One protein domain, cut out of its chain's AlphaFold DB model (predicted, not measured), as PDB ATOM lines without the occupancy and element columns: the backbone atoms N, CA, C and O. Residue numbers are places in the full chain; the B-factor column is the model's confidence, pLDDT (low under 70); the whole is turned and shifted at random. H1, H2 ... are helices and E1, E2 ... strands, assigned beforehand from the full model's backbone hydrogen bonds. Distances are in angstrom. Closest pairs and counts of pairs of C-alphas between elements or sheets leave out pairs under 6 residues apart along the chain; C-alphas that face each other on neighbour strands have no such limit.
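AT A GLANCE: This is residues 6 to 106 of the 106 residues of an uncharacterized protein of Alphaproteobacteria bacterium MarineAlpha5_Bin3 (UniProt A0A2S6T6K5). A small, strongly twisted sheet of three strands has one long helix, H1, slanting over E1 and E2, while the end of a second helix, H2, sticks out with residues 95 to 106 standing free. H1 meets the sheet with its residues 43 to 55, and its earlier part reaches beyond it. The 101 printed residues hold E1, E2, H1, E3, H2 in that order; the antiparallel sheet runs E1, E2, E3, and the class is mixed, helices and strands. The whole is only just compact, close to loose, with a radius of gyration of the C-alphas of 15.1 A and spans of 42 by 35 by 25 A.

IN THESE COORDINATES: Find C-alpha 6 at (-26.034, 31.799, 29.720), where E1 begins; it runs to residue 12, 19.4 A. E2, residues 15 to 22, covers 22.7 A. At C-alpha 32, (-44.039, 33.517, 33.871), H1 begins and runs 36.3 A to residue 56. E3, residues 75 to 82, spans 19.5 A and bends by 59 degrees at residue 78. H2, residues 88 to 104, runs 24.7 A to C-alpha 104 at (-37.179, 3.563, 35.888).

HOW THE PARTS SIT: Look first at the hairpin E1 and E2, where N 8 and O 19 are 2.9 A apart, within hydrogen-bond range. Between antiparallel E2 and E3, N 18 and O 79 are 2.8 A apart, also within range. H1 is on the sheet in two layers, a helix on one face of a sheet, at a height over the sheet of 10.3 A. It runs slantwise to the strands, at 51 degrees to E2 on the local plane. H1 touches E1; their closest C-alphas, of Val 12 and Glu 51, are 6.0 A apart. H2 is not on the sheet and is apart from H1. In H1 and H2 every O i to N i+4 pair is within hydrogen-bond range.

THE WHOLE: The C-alphas farthest apart, of Ser 29 and Asn 83, are 43.8 A apart. The printed part has no cut. The link from H1 to E3, residues 57 to 74, is long; its residues 65 to 66 pair antiparallel with 75 to 76 of E3. Look for pLDDT under 70 at residues 69 to 73 and 106.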
ATOM      1  N   TYR A   6     -25.977  32.436  28.413       87.62
ATOM      2  CA  TYR A   6     -26.034  31.799  29.720       87.62
ATOM      3  C   TYR A   6     -24.841  30.882  29.880       87.62
ATOM      4  O   TYR A   6     -24.554  30.103  28.974       87.62
ATOM      5  N   ASN A   7     -24.206  30.965  31.044       91.00
ATOM      6  CA  ASN A   7     -23.125  30.079  31.443       91.00
ATOM      7  C   ASN A   7     -23.687  29.054  32.422       91.00
ATOM      8  O   ASN A   7     -24.467  29.400  33.310       91.00
ATOM      9  N   SER A   8     -23.304  27.801  32.242       91.94
ATOM     10  CA  SER A   8     -23.678  26.702  33.120       91.94
ATOM     11  C   SER A   8     -22.547  25.680  33.143       91.94
ATOM     12  O   SER A   8     -21.564  25.816  32.412       91.94
ATOM     13  N   SER A   9     -22.675  24.668  33.993       93.12
ATOM     14  CA  SER A   9     -21.729  23.561  34.028       93.12
ATOM     15  C   SER A   9     -22.437  22.221  34.141       93.12
ATOM     16  O   SER A   9     -23.586  22.139  34.577       93.12
ATOM     17  N   VAL A  10     -21.754  21.175  33.694       92.19
ATOM     18  CA  VAL A  10     -22.168  19.783  33.854       92.19
ATOM     19  C   VAL A  10     -20.997  18.986  34.404       92.19
ATOM     20  O   VAL A  10     -19.850  19.241  34.038       92.19
ATOM     21  N   ILE A  11     -21.283  18.051  35.306       92.19
ATOM     22  CA  ILE A  11     -20.256  17.208  35.914       92.19
ATOM     23  C   ILE A  11     -20.363  15.821  35.295       92.19
ATOM     24  O   ILE A  11     -21.352  15.119  35.511       92.19
ATOM     25  N   VAL A  12     -19.332  15.419  34.559       89.19
ATOM     26  CA  VAL A  12     -19.239  14.098  33.930       89.19
ATOM     27  C   VAL A  12     -17.985  13.423  34.460       89.19
ATOM     28  O   VAL A  12     -16.896  13.975  34.342       89.19
ATOM     29  N   GLU A  13     -18.144  12.258  35.090       86.69
ATOM     30  CA  GLU A  13     -17.053  11.561  35.785       86.69
ATOM     31  C   GLU A  13     -16.337  12.482  36.795       86.69
ATOM     32  O   GLU A  13     -16.973  12.945  37.748       86.69
ATOM     33  N   ASN A  14     -15.044  12.748  36.584       90.38
ATOM     34  CA  ASN A  14     -14.187  13.652  37.353       90.38
ATOM     35  C   ASN A  14     -13.924  14.987  36.625       90.38
ATOM     36  O   ASN A  14     -12.933  15.656  36.915       90.38
ATOM     37  N   TYR A  15     -14.776  15.375  35.676       92.00
ATOM     38  CA  TYR A  15     -14.688  16.652  34.973       92.00
ATOM     39  C   TYR A  15     -15.861  17.553  35.337       92.00
ATOM     40  O   TYR A  15     -17.014  17.120  35.288       92.00
ATOM     41  N   GLN A  16     -15.581  18.826  35.619       94.81
ATOM     42  CA  GLN A  16     -16.599  19.875  35.601       94.81
ATOM     43  C   GLN A  16     -16.435  20.701  34.328       94.81
ATOM     44  O   GLN A  16     -15.412  21.338  34.087       94.81
ATOM     45  N   VAL A  17     -17.456  20.659  33.485       93.56
ATOM     46  CA  VAL A  17     -17.411  21.188  32.126       93.56
ATOM     47  C   VAL A  17     -18.287  22.413  32.087       93.56
ATOM     48  O   VAL A  17     -19.508  22.319  32.201       93.56
ATOM     49  N   HIS A  18     -17.663  23.566  31.913       95.06
ATOM     50  CA  HIS A  18     -18.348  24.840  31.816       95.06
ATOM     51  C   HIS A  18     -18.646  25.134  30.357       95.06
ATOM     52  O   HIS A  18     -17.776  25.041  29.486       95.06
ATOM     53  N   TYR A  19     -19.880  25.531  30.091       93.38
ATOM     54  CA  TYR A  19     -20.342  25.832  28.750       93.38
ATOM     55  C   TYR A  19     -21.206  27.084  28.732       93.38
ATOM     56  O   TYR A  19     -21.854  27.451  29.715       93.38
ATOM     57  N   SER A  20     -21.232  27.727  27.571       92.19
ATOM     58  CA  SER A  20     -22.123  28.840  27.287       92.19
ATOM     59  C   SER A  20     -23.081  28.487  26.159       92.19
ATOM     60  O   SER A  20     -22.735  27.760  25.228       92.19
ATOM     61  N   TYR A  21     -24.309  28.982  26.239       89.06
ATOM     62  CA  TYR A  21     -25.295  28.789  25.182       89.06
ATOM     63  C   TYR A  21     -26.235  29.993  25.089       89.06
ATOM     64  O   TYR A  21     -26.439  30.764  26.034       89.06
ATOM     65  N   LYS A  22     -26.816  30.175  23.904       85.69
ATOM     66  CA  LYS A  22     -27.716  31.291  23.608       85.69
ATOM     67  C   LYS A  22     -29.159  30.918  23.943       85.69
ATOM     68  O   LYS A  22     -29.838  30.267  23.156       85.69
ATOM     69  N   ARG A  23     -29.674  31.378  25.081       81.69
ATOM     70  CA  ARG A  23     -31.048  31.051  25.491       81.69
ATOM     71  C   ARG A  23     -32.079  31.629  24.515       81.69
ATOM     72  O   ARG A  23     -31.973  32.782  24.080       81.69
ATOM     73  N   LYS A  24     -33.127  30.848  24.227       79.31
ATOM     74  CA  LYS A  24     -34.320  31.352  23.535       79.31
ATOM     75  C   LYS A  24     -34.974  32.472  24.351       79.31
ATOM     76  O   LYS A  24     -35.092  32.352  25.573       79.31
ATOM     77  N   PRO A  25     -35.464  33.539  23.705       82.88
ATOM     78  CA  PRO A  25     -36.244  34.538  24.414       82.88
ATOM     79  C   PRO A  25     -37.504  33.897  25.032       82.88
ATOM     80  O   PRO A  25     -38.055  32.947  24.457       82.88
ATOM     81  N   PRO A  26     -37.983  34.412  26.181       85.56
ATOM     82  CA  PRO A  26     -39.259  33.997  26.749       85.56
ATOM     83  C   PRO A  26     -40.384  34.111  25.717       85.56
ATOM     84  O   PRO A  26     -40.435  35.064  24.935       85.56
ATOM     85  N   SER A  27     -41.290  33.137  25.712       87.00
ATOM     86  CA  SER A  27     -42.461  33.183  24.846       87.00
ATOM     87  C   SER A  27     -43.453  34.212  25.370       87.00
ATOM     88  O   SER A  27     -43.813  34.178  26.547       87.00
ATOM     89  N   LYS A  28     -43.956  35.074  24.478       90.44
ATOM     90  CA  LYS A  28     -45.028  36.031  24.796       90.44
ATOM     91  C   LYS A  28     -46.367  35.343  25.084       90.44
ATOM     92  O   LYS A  28     -47.199  35.918  25.768       90.44
ATOM     93  N   SER A  29     -46.569  34.134  24.558       91.94
ATOM     94  CA  SER A  29     -47.794  33.347  24.755       91.94
ATOM     95  C   SER A  29     -47.835  32.576  26.077       91.94
ATOM     96  O   SER A  29     -48.871  32.016  26.418       91.94
ATOM     97  N   LEU A  30     -46.719  32.508  26.811       90.88
ATOM     98  CA  LEU A  30     -46.633  31.785  28.077       90.88
ATOM     99  C   LEU A  30     -46.628  32.769  29.245       90.88
ATOM    100  O   LEU A  30     -45.979  33.814  29.191       90.88
ATOM    101  N   ASN A  31     -47.292  32.390  30.336       94.12
ATOM    102  CA  ASN A  31     -47.165  33.099  31.606       94.12
ATOM    103  C   ASN A  31     -45.741  32.905  32.198       94.12
ATOM    104  O   ASN A  31     -44.953  32.095  31.688       94.12
ATOM    105  N   PRO A  32     -45.369  33.635  33.267       92.88
ATOM    106  CA  PRO A  32     -44.039  33.517  33.871       92.88
ATOM    107  C   PRO A  32     -43.670  32.080  34.272       92.88
ATOM    108  O   PRO A  32     -42.555  31.635  34.003       92.88
ATOM    109  N   MET A  33     -44.624  31.325  34.823       93.94
ATOM    110  CA  MET A  33     -44.421  29.934  35.234       93.94
ATOM    111  C   MET A  33     -44.162  29.003  34.034       93.94
ATOM    112  O   MET A  33     -43.253  28.180  34.061       93.94
ATOM    113  N   GLY A  34     -44.903  29.159  32.937       91.75
ATOM    114  CA  GLY A  34     -44.698  28.392  31.708       91.75
ATOM    115  C   GLY A  34     -43.337  28.678  31.070       91.75
ATOM    116  O   GLY A  34     -42.653  27.761  30.614       91.75
ATOM    117  N   ASN A  35     -42.895  29.937  31.103       91.12
ATOM    118  CA  ASN A  35     -41.547  30.308  30.673       91.12
ATOM    119  C   ASN A  35     -40.454  29.724  31.582       91.12
ATOM    120  O   ASN A  35     -39.392  29.345  31.081       91.12
ATOM    121  N   PHE A  36     -40.712  29.615  32.889       90.44
ATOM    122  CA  PHE A  36     -39.818  28.947  33.833       90.44
ATOM    123  C   PHE A  36     -39.682  27.449  33.528       90.44
ATOM    124  O   PHE A  36     -38.563  26.964  33.365       90.44
ATOM    125  N   TYR A  37     -40.792  26.723  33.358       90.56
ATOM    126  CA  TYR A  37     -40.748  25.295  33.023       90.56
ATOM    127  C   TYR A  37     -40.066  25.025  31.685       90.56
ATOM    128  O   TYR A  37     -39.257  24.102  31.584       90.56
ATOM    129  N   LYS A  38     -40.335  25.855  30.671       87.88
ATOM    130  CA  LYS A  38     -39.653  25.764  29.376       87.88
ATOM    131  C   LYS A  38     -38.139  25.906  29.536       87.88
ATOM    132  O   LYS A  38     -37.396  25.089  29.008       87.88
ATOM    133  N   PHE A  39     -37.691  26.895  30.306       87.25
ATOM    134  CA  PHE A  39     -36.273  27.101  30.592       87.25
ATOM    135  C   PHE A  39     -35.647  25.934  31.366       87.25
ATOM    136  O   PHE A  39     -34.585  25.452  30.985       87.25
ATOM    137  N   SER A  40     -36.311  25.447  32.419       88.62
ATOM    138  CA  SER A  40     -35.830  24.302  33.201       88.62
ATOM    139  C   SER A  40     -35.709  23.038  32.343       88.62
ATOM    140  O   SER A  40     -34.730  22.303  32.452       88.62
ATOM    141  N   SER A  41     -36.671  22.810  31.448       88.00
ATOM    142  CA  SER A  41     -36.640  21.699  30.494       88.00
ATOM    143  C   SER A  41     -35.474  21.822  29.505       88.00
ATOM    144  O   SER A  41     -34.741  20.857  29.306       88.00
ATOM    145  N   GLU A  42     -35.248  23.017  28.945       86.06
ATOM    146  CA  GLU A  42     -34.106  23.290  28.059       86.06
ATOM    147  C   GLU A  42     -32.769  23.005  28.759       86.06
ATOM    148  O   GLU A  42     -31.925  22.314  28.191       86.06
ATOM    149  N   GLN A  43     -32.604  23.452  30.011       86.44
ATOM    150  CA  GLN A  43     -31.408  23.182  30.818       86.44
ATOM    151  C   GLN A  43     -31.170  21.696  31.059       86.44
ATOM    152  O   GLN A  43     -30.086  21.196  30.771       86.44
ATOM    153  N   LYS A  44     -32.197  20.972  31.510       87.38
ATOM    154  CA  LYS A  44     -32.104  19.522  31.733       87.38
ATOM    155  C   LYS A  44     -31.753  18.768  30.455       87.38
ATOM    156  O   LYS A  44     -31.034  17.777  30.499       87.38
ATOM    157  N   HIS A  45     -32.278  19.217  29.319       87.69
ATOM    158  CA  HIS A  45     -31.992  18.591  28.038       87.69
ATOM    159  C   HIS A  45     -30.544  18.851  27.593       87.69
ATOM    160  O   HIS A  45     -29.875  17.898  27.211       87.69
ATOM    161  N   ILE A  46     -30.030  20.083  27.714       88.94
ATOM    162  CA  ILE A  46     -28.615  20.380  27.417       88.94
ATOM    163  C   ILE A  46     -27.687  19.563  28.320       88.94
ATOM    164  O   ILE A  46     -26.747  18.952  27.822       88.94
ATOM    165  N   GLN A  47     -27.976  19.505  29.623       89.44
ATOM    166  CA  GLN A  47     -27.187  18.730  30.576       89.44
ATOM    167  C   GLN A  47     -27.103  17.253  30.162       89.44
ATOM    168  O   GLN A  47     -26.009  16.734  29.982       89.44
ATOM    169  N   ARG A  48     -28.250  16.602  29.924       88.75
ATOM    170  CA  ARG A  48     -28.299  15.194  29.491       88.75
ATOM    171  C   ARG A  48     -27.597  14.954  28.163       88.75
ATOM    172  O   ARG A  48     -26.989  13.909  27.972       88.75
ATOM    173  N   PHE A  49     -27.727  15.897  27.234       89.38
ATOM    174  CA  PHE A  49     -27.057  15.815  25.947       89.38
ATOM    175  C   PHE A  49     -25.537  15.853  26.114       89.38
ATOM    176  O   PHE A  49     -24.863  14.998  25.556       89.38
ATOM    177  N   LEU A  50     -25.006  16.783  26.911       90.00
ATOM    178  CA  LEU A  50     -23.570  16.858  27.177       90.00
ATOM    179  C   LEU A  50     -23.070  15.636  27.955       90.00
ATOM    180  O   LEU A  50     -22.038  15.089  27.595       90.00
ATOM    181  N   GLU A  51     -23.813  15.162  28.960       89.75
ATOM    182  CA  GLU A  51     -23.497  13.904  29.656       89.75
ATOM    183  C   GLU A  51     -23.372  12.735  28.668       89.75
ATOM    184  O   GLU A  51     -22.397  11.994  28.717       89.75
ATOM    185  N   ALA A  52     -24.321  12.591  27.737       88.56
ATOM    186  CA  ALA A  52     -24.289  11.532  26.730       88.56
ATOM    187  C   ALA A  52     -23.166  11.725  25.697       88.56
ATOM    188  O   ALA A  52     -22.469  10.769  25.376       88.56
ATOM    189  N   TYR A  53     -22.971  12.953  25.209       88.69
ATOM    190  CA  TYR A  53     -21.915  13.301  24.256       88.69
ATOM    191  C   TYR A  53     -20.535  12.937  24.809       88.69
ATOM    192  O   TYR A  53     -19.760  12.265  24.138       88.69
ATOM    193  N   PHE A  54     -20.257  13.287  26.068       87.94
ATOM    194  CA  PHE A  54     -18.988  12.951  26.718       87.94
ATOM    195  C   PHE A  54     -18.723  11.446  26.781       87.94
ATOM    196  O   PHE A  54     -17.572  11.026  26.681       87.94
ATOM    197  N   LEU A  55     -19.771  10.640  26.962       83.50
ATOM    198  CA  LEU A  55     -19.654   9.185  27.044       83.50
ATOM    199  C   LEU A  55     -19.467   8.524  25.670       83.50
ATOM    200  O   LEU A  55     -18.876   7.450  25.598       83.50
ATOM    201  N   VAL A  56     -19.982   9.132  24.597       86.81
ATOM    202  CA  VAL A  56     -19.971   8.556  23.240       86.81
ATOM    203  C   VAL A  56     -18.810   9.089  22.405       86.81
ATOM    204  O   VAL A  56     -18.033   8.308  21.861       86.81
ATOM    205  N   ASP A  57     -18.686  10.410  22.317       85.06
ATOM    206  CA  ASP A  57     -17.712  11.115  21.477       85.06
ATOM    207  C   ASP A  57     -16.439  11.494  22.255       85.06
ATOM    208  O   ASP A  57     -15.437  11.927  21.679       85.06
ATOM    209  N   GLY A  58     -16.456  11.286  23.574       85.12
ATOM    210  CA  GLY A  58     -15.349  11.570  24.473       85.12
ATOM    211  C   GLY A  58     -15.325  13.014  24.973       85.12
ATOM    212  O   GLY A  58     -16.218  13.830  24.739       85.12
ATOM    213  N   LYS A  59     -14.262  13.336  25.714       88.56
ATOM    214  CA  LYS A  59     -14.064  14.658  26.315       88.56
ATOM    215  C   LYS A  59     -13.848  15.731  25.220       88.56
ATOM    216  O   LYS A  59     -12.871  15.628  24.475       88.56
ATOM    217  N   PRO A  60     -14.681  16.787  25.153       89.69
ATOM    218  CA  PRO A  60     -14.489  17.928  24.270       89.69
ATOM    219  C   PRO A  60     -13.330  18.807  24.745       89.69
ATOM    220  O   PRO A  60     -12.792  18.652  25.844       89.69
ATOM    221  N   LYS A  61     -12.964  19.775  23.913       92.88
ATOM    222  CA  LYS A  61     -11.932  20.774  24.179       92.88
ATOM    223  C   LYS A  61     -12.555  22.137  24.447       92.88
ATOM    224  O   LYS A  61     -13.660  22.450  24.014       92.88
ATOM    225  N   VAL A  62     -11.820  22.980  25.167       94.56
ATOM    226  CA  VAL A  62     -12.197  24.388  25.325       94.56
ATOM    227  C   VAL A  62     -12.195  25.064  23.954       94.56
ATOM    228  O   VAL A  62     -11.240  24.922  23.194       94.56
ATOM    229  N   GLY A  63     -13.265  25.795  23.652       92.88
ATOM    230  CA  GLY A  63     -13.513  26.393  22.344       92.88
ATOM    231  C   GLY A  63     -14.330  25.510  21.399       92.88
ATOM    232  O   GLY A  63     -14.779  26.025  20.378       92.88
ATOM    233  N   ASP A  64     -14.571  24.237  21.737       91.94
ATOM    234  CA  ASP A  64     -15.430  23.375  20.927       91.94
ATOM    235  C   ASP A  64     -16.866  23.891  20.910       91.94
ATOM    236  O   ASP A  64     -17.399  24.423  21.892       91.94
ATOM    237  N   GLU A  65     -17.500  23.677  19.764       91.44
ATOM    238  CA  GLU A  65     -18.852  24.113  19.486       91.44
ATOM    239  C   GLU A  65     -19.711  22.903  19.173       91.44
ATOM    240  O   GLU A  65     -19.588  22.272  18.125       91.44
ATOM    241  N   ILE A  66     -20.594  22.588  20.108       88.44
ATOM    242  CA  ILE A  66     -21.447  21.419  20.028       88.44
ATOM    243  C   ILE A  66     -22.839  21.880  19.608       88.44
ATOM    244  O   ILE A  66     -23.432  22.799  20.192       88.44
ATOM    245  N   TYR A  67     -23.351  21.248  18.558       82.56
ATOM    246  CA  TYR A  67     -24.654  21.546  17.986       82.56
ATOM    247  C   TYR A  67     -25.657  20.484  18.420       82.56
ATOM    248  O   TYR A  67     -25.402  19.288  18.321       82.56
ATOM    249  N   LEU A  68     -26.810  20.939  18.902       73.62
ATOM    250  CA  LEU A  68     -27.937  20.087  19.248       73.62
ATOM    251  C   LEU A  68     -29.090  20.443  18.312       73.62
ATOM    252  O   LEU A  68     -29.733  21.463  18.521       73.62
ATOM    253  N   ASP A  69     -29.380  19.617  17.305       64.94
ATOM    254  CA  ASP A  69     -30.378  19.925  16.257       64.94
ATOM    255  C   ASP A  69     -31.773  20.274  16.804       64.94
ATOM    256  O   ASP A  69     -32.534  21.037  16.209       64.94
ATOM    257  N   THR A  70     -32.112  19.752  17.982       64.94
ATOM    258  CA  THR A  70     -33.396  20.000  18.650       64.94
ATOM    259  C   THR A  70     -33.438  21.323  19.433       64.94
ATOM    260  O   THR A  70     -34.506  21.725  19.916       64.94
ATOM    261  N   GLN A  71     -32.314  22.043  19.551       62.91
ATOM    262  CA  GLN A  71     -32.214  23.335  20.232       62.91
ATOM    263  C   GLN A  71     -31.426  24.385  19.412       62.91
ATOM    264  O   GLN A  71     -30.363  24.114  18.880       62.91
ATOM    265  N   PRO A  72     -31.865  25.654  19.339       54.75
ATOM    266  CA  PRO A  72     -31.282  26.665  18.457       54.75
ATOM    267  C   PRO A  72     -30.059  27.368  19.045       54.75
ATOM    268  O   PRO A  72     -29.851  28.561  18.820       54.75
ATOM    269  N   SER A  73     -29.238  26.667  19.809       64.88
ATOM    270  CA  SER A  73     -28.068  27.291  20.404       64.88
ATOM    271  C   SER A  73     -26.891  26.347  20.425       64.88
ATOM    272  O   SER A  73     -26.842  25.435  21.236       64.88
ATOM    273  N   ARG A  74     -25.945  26.668  19.540       83.56
ATOM    274  CA  ARG A  74     -24.511  26.407  19.659       83.56
ATOM    275  C   ARG A  74     -24.108  26.454  21.135       83.56
ATOM    276  O   ARG A  74     -24.235  27.509  21.767       83.56
ATOM    277  N   ILE A  75     -23.705  25.308  21.666       90.31
ATOM    278  CA  ILE A  75     -23.128  25.172  22.998       90.31
ATOM    279  C   ILE A  75     -21.625  25.333  22.816       90.31
ATOM    280  O   ILE A  75     -21.029  24.609  22.029       90.31
ATOM    281  N   ILE A  76     -21.022  26.296  23.500       93.19
ATOM    282  CA  ILE A  76     -19.588  26.566  23.408       93.19
ATOM    283  C   ILE A  76     -18.953  26.152  24.725       93.19
ATOM    284  O   ILE A  76     -19.338  26.677  25.773       93.19
ATOM    285  N   ILE A  77     -17.987  25.239  24.683       94.81
ATOM    286  CA  ILE A  77     -17.223  24.847  25.868       94.81
ATOM    287  C   ILE A  77     -16.259  25.979  26.223       94.81
ATOM    288  O   ILE A  77     -15.432  26.378  25.406       94.81
ATOM    289  N   ILE A  78     -16.370  26.513  27.438       95.94
ATOM    290  CA  ILE A  78     -15.591  27.680  27.881       95.94
ATOM    291  C   ILE A  78     -14.445  27.303  28.820       95.94
ATOM    292  O   ILE A  78     -13.425  27.983  28.827       95.94
ATOM    293  N   GLN A  79     -14.595  26.229  29.594       96.19
ATOM    294  CA  GLN A  79     -13.595  25.757  30.550       96.19
ATOM    295  C   GLN A  79     -13.883  24.300  30.915       96.19
ATOM    296  O   GLN A  79     -15.039  23.875  30.921       96.19
ATOM    297  N   ILE A  80     -12.838  23.537  31.227       94.25
ATOM    298  CA  ILE A  80     -12.962  22.184  31.765       94.25
ATOM    299  C   ILE A  80     -12.034  22.076  32.966       94.25
ATOM    300  O   ILE A  80     -10.820  22.193  32.813       94.25
ATOM    301  N   ASP A  81     -12.612  21.841  34.136       94.25
ATOM    302  CA  ASP A  81     -11.857  21.542  35.345       94.25
ATOM    303  C   ASP A  81     -11.631  20.034  35.415       94.25
ATOM    304  O   ASP A  81     -12.575  19.239  35.426       94.25
ATOM    305  N   GLU A  82     -10.362  19.639  35.418       92.06
ATOM    306  CA  GLU A  82      -9.948  18.247  35.553       92.06
ATOM    307  C   GLU A  82      -9.830  17.853  37.023       92.06
ATOM    308  O   GLU A  82      -9.475  18.675  37.868       92.06
ATOM    309  N   ASN A  83     -10.068  16.574  37.323       91.81
ATOM    310  CA  ASN A  83     -10.003  16.028  38.683       91.81
ATOM    311  C   ASN A  83     -10.979  16.711  39.652       91.81
ATOM    312  O   ASN A  83     -10.695  16.863  40.840       91.81
ATOM    313  N   TYR A  84     -12.142  17.110  39.142       93.06
ATOM    314  CA  TYR A  84     -13.212  17.655  39.949       93.06
ATOM    315  C   TYR A  84     -13.734  16.603  40.931       93.06
ATOM    316  O   TYR A  84     -14.143  15.503  40.543       93.06
ATOM    317  N   VAL A  85     -13.747  16.967  42.212       91.75
ATOM    318  CA  VAL A  85     -14.287  16.144  43.292       91.75
ATOM    319  C   VAL A  85     -15.593  16.773  43.752       91.75
ATOM    320  O   VAL A  85     -15.599  17.888  44.273       91.75
ATOM    321  N   ARG A  86     -16.696  16.037  43.565       90.81
ATOM    322  CA  ARG A  86     -18.018  16.427  44.069       90.81
ATOM    323  C   ARG A  86     -17.958  16.634  45.576       90.81
ATOM    324  O   ARG A  86     -17.356  15.839  46.303       90.81
ATOM    325  N   ASN A  87     -18.627  17.672  46.055       93.56
ATOM    326  CA  ASN A  87     -18.857  17.815  47.483       93.56
ATOM    327  C   ASN A  87     -19.864  16.758  47.976       93.56
ATOM    328  O   ASN A  87     -20.517  16.068  47.192       93.56
ATOM    329  N   LYS A  88     -20.014  16.641  49.299       94.88
ATOM    330  CA  LYS A  88     -20.878  15.624  49.917       94.88
ATOM    331  C   LYS A  88     -22.324  15.658  49.395       94.88
ATOM    332  O   LYS A  88     -22.876  14.608  49.098       94.88
ATOM    333  N   LEU A  89     -22.923  16.843  49.266       93.81
ATOM    334  CA  LEU A  89     -24.318  16.984  48.832       93.81
ATOM    335  C   LEU A  89     -24.488  16.692  47.338       93.81
ATOM    336  O   LEU A  89     -25.474  16.082  46.937       93.81
ATOM    337  N   GLU A  90     -23.526  17.101  46.512       90.69
ATOM    338  CA  GLU A  90     -23.504  16.766  45.083       90.69
ATOM    339  C   GLU A  90     -23.367  15.261  44.864       90.69
ATOM    340  O   GLU A  90     -24.020  14.701  43.986       90.69
ATOM    341  N   GLN A  91     -22.536  14.606  45.677       92.12
ATOM    342  CA  GLN A  91     -22.359  13.162  45.646       92.12
ATOM    343  C   GLN A  91     -23.646  12.433  46.056       92.12
ATOM    344  O   GLN A  91     -24.094  11.546  45.334       92.12
ATOM    345  N   GLU A  92     -24.281  12.846  47.157       93.75
ATOM    346  CA  GLU A  92     -25.572  12.298  47.593       93.75
ATOM    347  C   GLU A  92     -26.650  12.469  46.510       93.75
ATOM    348  O   GLU A  92     -27.390  11.531  46.205       93.75
ATOM    349  N   LEU A  93     -26.720  13.645  45.876       91.81
ATOM    350  CA  LEU A  93     -27.674  13.904  44.799       91.81
ATOM    351  C   LEU A  93     -27.425  12.996  43.587       91.81
ATOM    352  O   LEU A  93     -28.371  12.412  43.058       91.81
ATOM    353  N   TYR A  94     -26.165  12.839  43.177       89.44
ATOM    354  CA  TYR A  94     -25.779  11.958  42.076       89.44
ATOM    355  C   TYR A  94     -26.191  10.499  42.334       89.44
ATOM    356  O   TYR A  94     -26.774   9.848  41.465       89.44
ATOM    357  N   GLU A  95     -25.955   9.987  43.542       90.94
ATOM    358  CA  GLU A  95     -26.329   8.620  43.924       90.94
ATOM    359  C   GLU A  95     -27.847   8.400  43.908       90.94
ATOM    360  O   GLU A  95     -28.334   7.354  43.455       90.94
ATOM    361  N   ILE A  96     -28.611   9.401  44.353       92.88
ATOM    362  CA  ILE A  96     -30.074   9.388  44.286       92.88
ATOM    363  C   ILE A  96     -30.535   9.341  42.824       92.88
ATOM    364  O   ILE A  96     -31.370   8.505  42.470       92.88
ATOM    365  N   GLU A  97     -29.982  10.191  41.957       87.69
ATOM    366  CA  GLU A  97     -30.321  10.217  40.531       87.69
ATOM    367  C   GLU A  97     -30.015   8.883  39.834       87.69
ATOM    368  O   GLU A  97     -30.861   8.367  39.097       87.69
ATOM    369  N   GLU A  98     -28.855   8.282  40.105       86.81
ATOM    370  CA  GLU A  98     -28.484   6.960  39.586       86.81
ATOM    371  C   GLU A  98     -29.438   5.862  40.068       86.81
ATOM    372  O   GLU A  98     -29.865   5.000  39.292       86.81
ATOM    373  N   THR A  99     -29.851   5.921  41.335       91.94
ATOM    374  CA  THR A  99     -30.838   4.990  41.893       91.94
ATOM    375  C   THR A  99     -32.182   5.112  41.172       91.94
ATOM    376  O   THR A  99     -32.760   4.101  40.762       91.94
ATOM    377  N   PHE A 100     -32.659   6.336  40.929       90.50
ATOM    378  CA  PHE A 100     -33.897   6.569  40.181       90.50
ATOM    379  C   PHE A 100     -33.820   6.074  38.731       90.50
ATOM    380  O   PHE A 100     -34.783   5.475  38.245       90.50
ATOM    381  N   LYS A 101     -32.689   6.271  38.037       84.88
ATOM    382  CA  LYS A 101     -32.489   5.752  36.670       84.88
ATOM    383  C   LYS A 101     -32.604   4.225  36.626       84.88
ATOM    384  O   LYS A 101     -33.274   3.695  35.742       84.88
ATOM    385  N   ARG A 102     -32.011   3.519  37.597       85.88
ATOM    386  CA  ARG A 102     -32.081   2.047  37.696       85.88
ATOM    387  C   ARG A 102     -33.498   1.536  37.935       85.88
ATOM    388  O   ARG A 102     -33.863   0.507  37.380       85.88
ATOM    389  N   ILE A 103     -34.288   2.239  38.749       89.50
ATOM    390  CA  ILE A 103     -35.688   1.874  39.018       89.50
ATOM    391  C   ILE A 103     -36.559   2.101  37.782       89.50
ATOM    392  O   ILE A 103     -37.379   1.254  37.461       89.50
ATOM    393  N   LYS A 104     -36.379   3.223  37.075       80.00
ATOM    394  CA  LYS A 104     -37.179   3.563  35.888       80.00
ATOM    395  C   LYS A 104     -36.937   2.618  34.702       80.00
ATOM    396  O   LYS A 104     -37.827   2.453  33.875       80.00
ATOM    397  N   ASN A 105     -35.730   2.065  34.593       70.06
ATOM    398  CA  ASN A 105     -35.334   1.164  33.506       70.06
ATOM    399  C   ASN A 105     -35.569  -0.328  33.835       70.06
ATOM    400  O   ASN A 105     -35.170  -1.180  33.043       70.06
ATOM    401  N   LYS A 106     -36.165  -0.636  34.995       54.91
ATOM    402  CA  LYS A 106     -36.726  -1.952  35.333       54.91
ATOM    403  C   LYS A 106     -38.196  -2.008  34.943       54.91
ATOM    404  O   LYS A 106     -38.618  -3.105  34.529       54.91
TER     405      LYS A 106